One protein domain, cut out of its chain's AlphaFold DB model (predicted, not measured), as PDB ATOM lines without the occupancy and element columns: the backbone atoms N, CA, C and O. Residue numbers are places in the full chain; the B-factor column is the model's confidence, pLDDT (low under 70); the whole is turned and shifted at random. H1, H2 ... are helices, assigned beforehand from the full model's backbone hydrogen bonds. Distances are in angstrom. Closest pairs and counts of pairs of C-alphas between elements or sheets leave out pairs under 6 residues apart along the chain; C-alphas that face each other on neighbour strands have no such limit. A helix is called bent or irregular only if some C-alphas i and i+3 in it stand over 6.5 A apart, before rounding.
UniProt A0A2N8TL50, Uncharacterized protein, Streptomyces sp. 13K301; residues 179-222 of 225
ATOM      1  N   SER A 179     247.436 115.034 169.617       56.09
ATOM      2  CA  SER A 179     246.818 114.750 168.323       56.09
ATOM      3  C   SER A 179     245.283 114.779 168.329       56.09
ATOM      4  O   SER A 179     244.709 115.171 167.319       56.09
ATOM      5  N   ASP A 180     244.600 114.481 169.439       59.59
ATOM      6  CA  ASP A 180     243.138 114.605 169.545       59.59
ATOM      7  C   ASP A 180     242.715 116.080 169.505       59.59
ATOM      8  O   ASP A 180     241.791 116.463 168.780       59.59
ATOM      9  N   GLY A 181     243.457 116.943 170.206       66.19
ATOM     10  CA  GLY A 181     243.246 118.390 170.172       66.19
ATOM     11  C   GLY A 181     243.640 119.017 168.831       66.19
ATOM     12  O   GLY A 181     243.006 119.973 168.378       66.19
ATOM     13  N   GLU A 182     244.668 118.490 168.164       70.62
ATOM     14  CA  GLU A 182     245.042 118.906 166.808       70.62
ATOM     15  C   GLU A 182     244.050 118.414 165.750       70.62
ATOM     16  O   GLU A 182     243.687 119.183 164.860       70.62
ATOM     17  N   ALA A 183     243.531 117.193 165.871       74.12
ATOM     18  CA  ALA A 183     242.513 116.645 164.982       74.12
ATOM     19  C   ALA A 183     241.198 117.425 165.091       74.12
ATOM     20  O   ALA A 183     240.561 117.709 164.075       74.12
ATOM     21  N   GLU A 184     240.804 117.831 166.298       78.50
ATOM     22  CA  GLU A 184     239.620 118.665 166.503       78.50
ATOM     23  C   GLU A 184     239.811 120.082 165.933       78.50
ATOM     24  O   GLU A 184     238.923 120.606 165.251       78.50
ATOM     25  N   LYS A 185     241.004 120.674 166.092       81.38
ATOM     26  CA  LYS A 185     241.366 121.944 165.433       81.38
ATOM     27  C   LYS A 185     241.350 121.829 163.909       81.38
ATOM     28  O   LYS A 185     240.833 122.726 163.244       81.38
ATOM     29  N   LEU A 186     241.881 120.740 163.354       85.94
ATOM     30  CA  LEU A 186     241.898 120.486 161.913       85.94
ATOM     31  C   LEU A 186     240.481 120.322 161.362       85.94
ATOM     32  O   LEU A 186     240.160 120.942 160.353       85.94
ATOM     33  N   ARG A 187     239.602 119.580 162.045       88.25
ATOM     34  CA  ARG A 187     238.187 119.450 161.649       88.25
ATOM     35  C   ARG A 187     237.470 120.793 161.650       88.25
ATOM     36  O   ARG A 187     236.775 121.112 160.690       88.25
ATOM     37  N   LYS A 188     237.688 121.612 162.683       91.06
ATOM     38  CA  LYS A 188     237.125 122.966 162.745       91.06
ATOM     39  C   LYS A 188     237.645 123.850 161.609       91.06
ATOM     40  O   LYS A 188     236.878 124.611 161.028       91.06
ATOM     41  N   ARG A 189     238.934 123.734 161.270       90.06
ATOM     42  CA  ARG A 189     239.544 124.493 160.173       90.06
ATOM     43  C   ARG A 189     239.028 124.061 158.803       90.06
ATOM     44  O   ARG A 189     238.830 124.919 157.954       90.06
ATOM     45  N   VAL A 190     238.806 122.765 158.593       93.44
ATOM     46  CA  VAL A 190     238.205 122.244 157.356       93.44
ATOM     47  C   VAL A 190     236.776 122.763 157.200       93.44
ATOM     48  O   VAL A 190     236.474 123.319 156.154       93.44
ATOM     49  N   ALA A 191     235.955 122.715 158.253       91.44
ATOM     50  CA  ALA A 191     234.594 123.257 158.211       91.44
ATOM     51  C   ALA A 191     234.565 124.767 157.884       91.44
ATOM     52  O   ALA A 191     233.773 125.212 157.060       91.44
ATOM     53  N   GLU A 192     235.471 125.563 158.466       91.88
ATOM     54  CA  GLU A 192     235.591 126.995 158.145       91.88
ATOM     55  C   GLU A 192     235.993 127.231 156.677       91.88
ATOM     56  O   GLU A 192     235.533 128.177 156.036       91.88
ATOM     57  N   LEU A 193     236.874 126.387 156.133       92.06
ATOM     58  CA  LEU A 193     237.287 126.480 154.734       92.06
ATOM     59  C   LEU A 193     236.156 126.082 153.786       92.06
ATOM     60  O   LEU A 193     235.961 126.772 152.792       92.06
ATOM     61  N   GLU A 194     235.387 125.046 154.115       91.94
ATOM     62  CA  GLU A 194     234.199 124.641 153.355       91.94
ATOM     63  C   GLU A 194     233.133 125.750 153.346       91.94
ATOM     64  O   GLU A 194     232.571 126.056 152.296       91.94
ATOM     65  N   GLU A 195     232.907 126.438 154.472       87.44
ATOM     66  CA  GLU A 195     232.004 127.598 154.519       87.44
ATOM     67  C   GLU A 195     232.490 128.765 153.650       87.44
ATOM     68  O   GLU A 195     231.688 129.441 152.997       87.44
ATOM     69  N   ARG A 196     233.802 129.019 153.638       87.69
ATOM     70  CA  ARG A 196     234.406 130.060 152.795       87.69
ATOM     71  C   ARG A 196     234.329 129.708 151.317       87.69
ATOM     72  O   ARG A 196     234.071 130.595 150.512       87.69
ATOM     73  N   ASP A 197     234.545 128.447 150.971       91.38
ATOM     74  CA  ASP A 197     234.488 127.963 149.593       91.38
ATOM     75  C   ASP A 197     233.055 128.004 149.046       91.38
ATOM     76  O   ASP A 197     232.817 128.488 147.938       91.38
ATOM     77  N   ALA A 198     232.072 127.636 149.872       85.62
ATOM     78  CA  ALA A 198     230.656 127.796 149.550       85.62
ATOM     79  C   ALA A 198     230.276 129.270 149.319       85.62
ATOM     80  O   ALA A 198     229.497 129.580 148.418       85.62
ATOM     81  N   TRP A 199     230.845 130.196 150.098       84.62
ATOM     82  CA  TRP A 199     230.630 131.631 149.906       84.62
ATOM     83  C   TRP A 199     231.266 132.160 148.618       84.62
ATOM     84  O   TRP A 199     230.622 132.906 147.882       84.62
ATOM     85  N   LEU A 200     232.504 131.763 148.319       85.50
ATOM     86  CA  LEU A 200     233.170 132.141 147.072       85.50
ATOM     87  C   LEU A 200     232.414 131.596 145.857       85.50
ATOM     88  O   LEU A 200     232.164 132.342 144.917       85.50
ATOM     89  N   SER A 201     231.952 130.349 145.928       85.06
ATOM     90  CA  SER A 201     231.118 129.744 144.887       85.06
ATOM     91  C   SER A 201     229.800 130.502 144.685       85.06
ATOM     92  O   SER A 201     229.365 130.688 143.552       85.06
ATOM     93  N   ALA A 202     229.165 130.984 145.761       79.50
ATOM     94  CA  ALA A 202     227.955 131.803 145.671       79.50
ATOM     95  C   ALA A 202     228.224 133.182 145.042       79.50
ATOM     96  O   ALA A 202     227.419 133.654 144.242       79.50
ATOM     97  N   LEU A 203     229.363 133.807 145.360       81.44
ATOM     98  CA  LEU A 203     229.787 135.067 144.743       81.44
ATOM     99  C   LEU A 203     230.080 134.902 143.243       81.44
ATOM    100  O   LEU A 203     229.669 135.734 142.433       81.44
ATOM    101  N   GLU A 204     230.757 133.822 142.856       83.44
ATOM    102  CA  GLU A 204     231.013 133.510 141.447       83.44
ATOM    103  C   GLU A 204     229.711 133.209 140.692       83.44
ATOM    104  O   GLU A 204     229.503 133.732 139.597       83.44
ATOM    105  N   ALA A 205     228.799 132.433 141.288       80.50
ATOM    106  CA  ALA A 205     227.503 132.102 140.692       80.50
ATOM    107  C   ALA A 205     226.581 133.323 140.531       80.50
ATOM    108  O   ALA A 205     225.834 133.402 139.555       80.50
ATOM    109  N   ALA A 206     226.644 134.277 141.461       78.19
ATOM    110  CA  ALA A 206     225.918 135.542 141.378       78.19
ATOM    111  C   ALA A 206     226.559 136.548 140.404       78.19
ATOM    112  O   ALA A 206     225.960 137.588 140.134       78.19
ATOM    113  N   GLY A 207     227.758 136.255 139.882       74.44
ATOM    114  CA  GLY A 207     228.467 137.119 138.942       74.44
ATOM    115  C   GLY A 207     228.784 138.491 139.532       74.44
ATOM    116  O   GLY A 207     228.514 139.496 138.882       74.44
ATOM    117  N   VAL A 208     229.306 138.547 140.766       72.44
ATOM    118  CA  VAL A 208     229.532 139.813 141.488       72.44
ATOM    119  C   VAL A 208     230.562 140.694 140.776       72.44
ATOM    120  O   VAL A 208     231.765 140.586 141.003       72.44
ATOM    121  N   ASP A 209     230.080 141.608 139.942       70.62
ATOM    122  CA  ASP A 209     230.841 142.711 139.349       70.62
ATOM    123  C   ASP A 209     230.453 144.078 139.950       70.62
ATOM    124  O   ASP A 209     231.116 145.090 139.704       70.62
ATOM    125  N   ASN A 210     229.410 144.104 140.786       67.00
ATOM    126  CA  ASN A 210     228.860 145.281 141.449       67.00
ATOM    127  C   ASN A 210     228.163 144.917 142.786       67.00
ATOM    128  O   ASN A 210     228.116 143.756 143.192       67.00
ATOM    129  N   TRP A 211     227.623 145.920 143.489       69.56
ATOM    130  CA  TRP A 211     226.951 145.731 144.784       69.56
ATOM    131  C   TRP A 211     225.664 144.886 144.708       69.56
ATOM    132  O   TRP A 211     225.370 144.181 145.666       69.56
ATOM    133  N   GLU A 212     224.942 144.879 143.581       71.75
ATOM    134  CA  GLU A 212     223.736 144.047 143.407       71.75
ATOM    135  C   GLU A 212     224.084 142.553 143.316       71.75
ATOM    136  O   GLU A 212     223.368 141.708 143.855       71.75
ATOM    137  N   GLY A 213     225.221 142.202 142.705       72.25
ATOM    138  CA  GLY A 213     225.712 140.820 142.693       72.25
ATOM    139  C   GLY A 213     226.044 140.291 144.095       72.25
ATOM    140  O   GLY A 213     225.830 139.113 144.382       72.25
ATOM    141  N   TYR A 214     226.519 141.158 144.994       75.06
ATOM    142  CA  TYR A 214     226.811 140.795 146.385       75.06
ATOM    143  C   TYR A 214     225.537 140.451 147.171       75.06
ATOM    144  O   TYR A 214     225.521 139.467 147.916       75.06
ATOM    145  N   ASP A 215     224.465 141.220 146.970       77.75
ATOM    146  CA  ASP A 215     223.169 140.971 147.606       77.75
ATOM    147  C   ASP A 215     222.529 139.676 147.076       77.75
ATOM    148  O   ASP A 215     222.101 138.833 147.867       77.75
ATOM    149  N   ASN A 216     222.609 139.423 145.765       74.69
ATOM    150  CA  ASN A 216     222.165 138.158 145.166       74.69
ATOM    151  C   ASN A 216     222.935 136.937 145.711       74.69
ATOM    152  O   ASN A 216     222.343 135.890 145.982       74.69
ATOM    153  N   ALA A 217     224.252 137.049 145.921       74.94
ATOM    154  CA  ALA A 217     225.050 135.979 146.529       74.94
ATOM    155  C   ALA A 217     224.629 135.685 147.980       74.94
ATOM    156  O   ALA A 217     224.664 134.534 148.429       74.94
ATOM    157  N   ARG A 218     224.210 136.717 148.723       75.56
ATOM    158  CA  ARG A 218     223.696 136.587 150.093       75.56
ATOM    159  C   ARG A 218     222.332 135.892 150.124       75.56
ATOM    160  O   ARG A 218     222.123 135.035 150.984       75.56
ATOM    161  N   GLU A 219     221.452 136.197 149.173       76.88
ATOM    162  CA  GLU A 219     220.161 135.513 149.010       76.88
ATOM    163  C   GLU A 219     220.336 134.037 148.620       76.88
ATOM    164  O   GLU A 219     219.710 133.163 149.220       76.88
ATOM    165  N   LEU A 220     221.260 133.723 147.701       73.12
ATOM    166  CA  LEU A 220     221.574 132.343 147.294       73.12
ATOM    167  C   LEU A 220     222.129 131.480 148.440       73.12
ATOM    168  O   LEU A 220     221.917 130.268 148.457       73.12
ATOM    169  N   ARG A 221     222.811 132.091 149.418       72.38
ATOM    170  CA  ARG A 221     223.285 131.422 150.645       72.38
ATOM    171  C   ARG A 221     222.173 131.236 151.695       72.38
ATOM    172  O   ARG A 221     222.406 130.579 152.707       72.38
ATOM    173  N   GLY A 222     220.974 131.778 151.460       67.81
ATOM    174  CA  GLY A 222     219.820 131.674 152.357       67.81
ATOM    175  C   GLY A 222     219.750 132.759 153.435       67.81
ATOM    176  O   GLY A 222     219.294 132.481 154.542       67.81
TER     177      GLY A 222
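AT A GLANCE: This is residues 179 to 222 of the 225 residues of an uncharacterized protein of Streptomyces sp. 13K301 (UniProt A0A2N8TL50). One long helix, H1, makes most of the length of a rod, and after its last residue, Ala 205, a tight link folds back into a short helix, H2, which packs at a steep tilt on residues 199 to 205 of H1. The other part of H1, residues 179 to 197, sticks out free as a straight arm. The printed part has 44 residues with two named helices, H1 then H2, and no named strand; the class is all helix. It is only just extended, close to loose, with a radius of gyration of the C-alphas of 14.4 A, and the C-alphas span 45 by 17 by 13 A.

HOW THE PARTS SIT: H1, residues 179 to 205, stands free from residue 179 to residue 197. H2, residues 211 to 220, touches H1, and of H1 it touches residues 199 to 205 alone. The closest C-alphas of the two helices are those of Leu 203 and Ala 217, 5.1 A apart. Their lines stand at a steep tilt of 57 degrees, and they run opposite ways. Their centres are 21.3 A apart. In H1 and H2 every O i to N i+4 pair is within hydrogen-bond range.

IN THESE COORDINATES: H1 begins at C-alpha 179, at (246.818, 114.750, 168.323), and ends at C-alpha 205, at (227.503, 132.102, 140.692). Its 27 residues measure 37.9 A from first to last C-alpha. Five residues link it to H2, which has 10 residues and measures 14.6 A. H2 ends at C-alpha 220, at (221.574, 132.343, 147.294). Neither helix is bent.

THE WHOLE: The two C-alphas farthest apart are those of Ser 179 and Glu 212, at 44.9 A. The C-alphas of the first and last printed residues, Ser 179 and Gly 222, are 35.6 A apart. The printed part has no cut, and the link from H1 to H2 is tight. The mean pLDDT of the printed part is 79.1; residues 179 to 181, 210 to 211 and 222 are under 70.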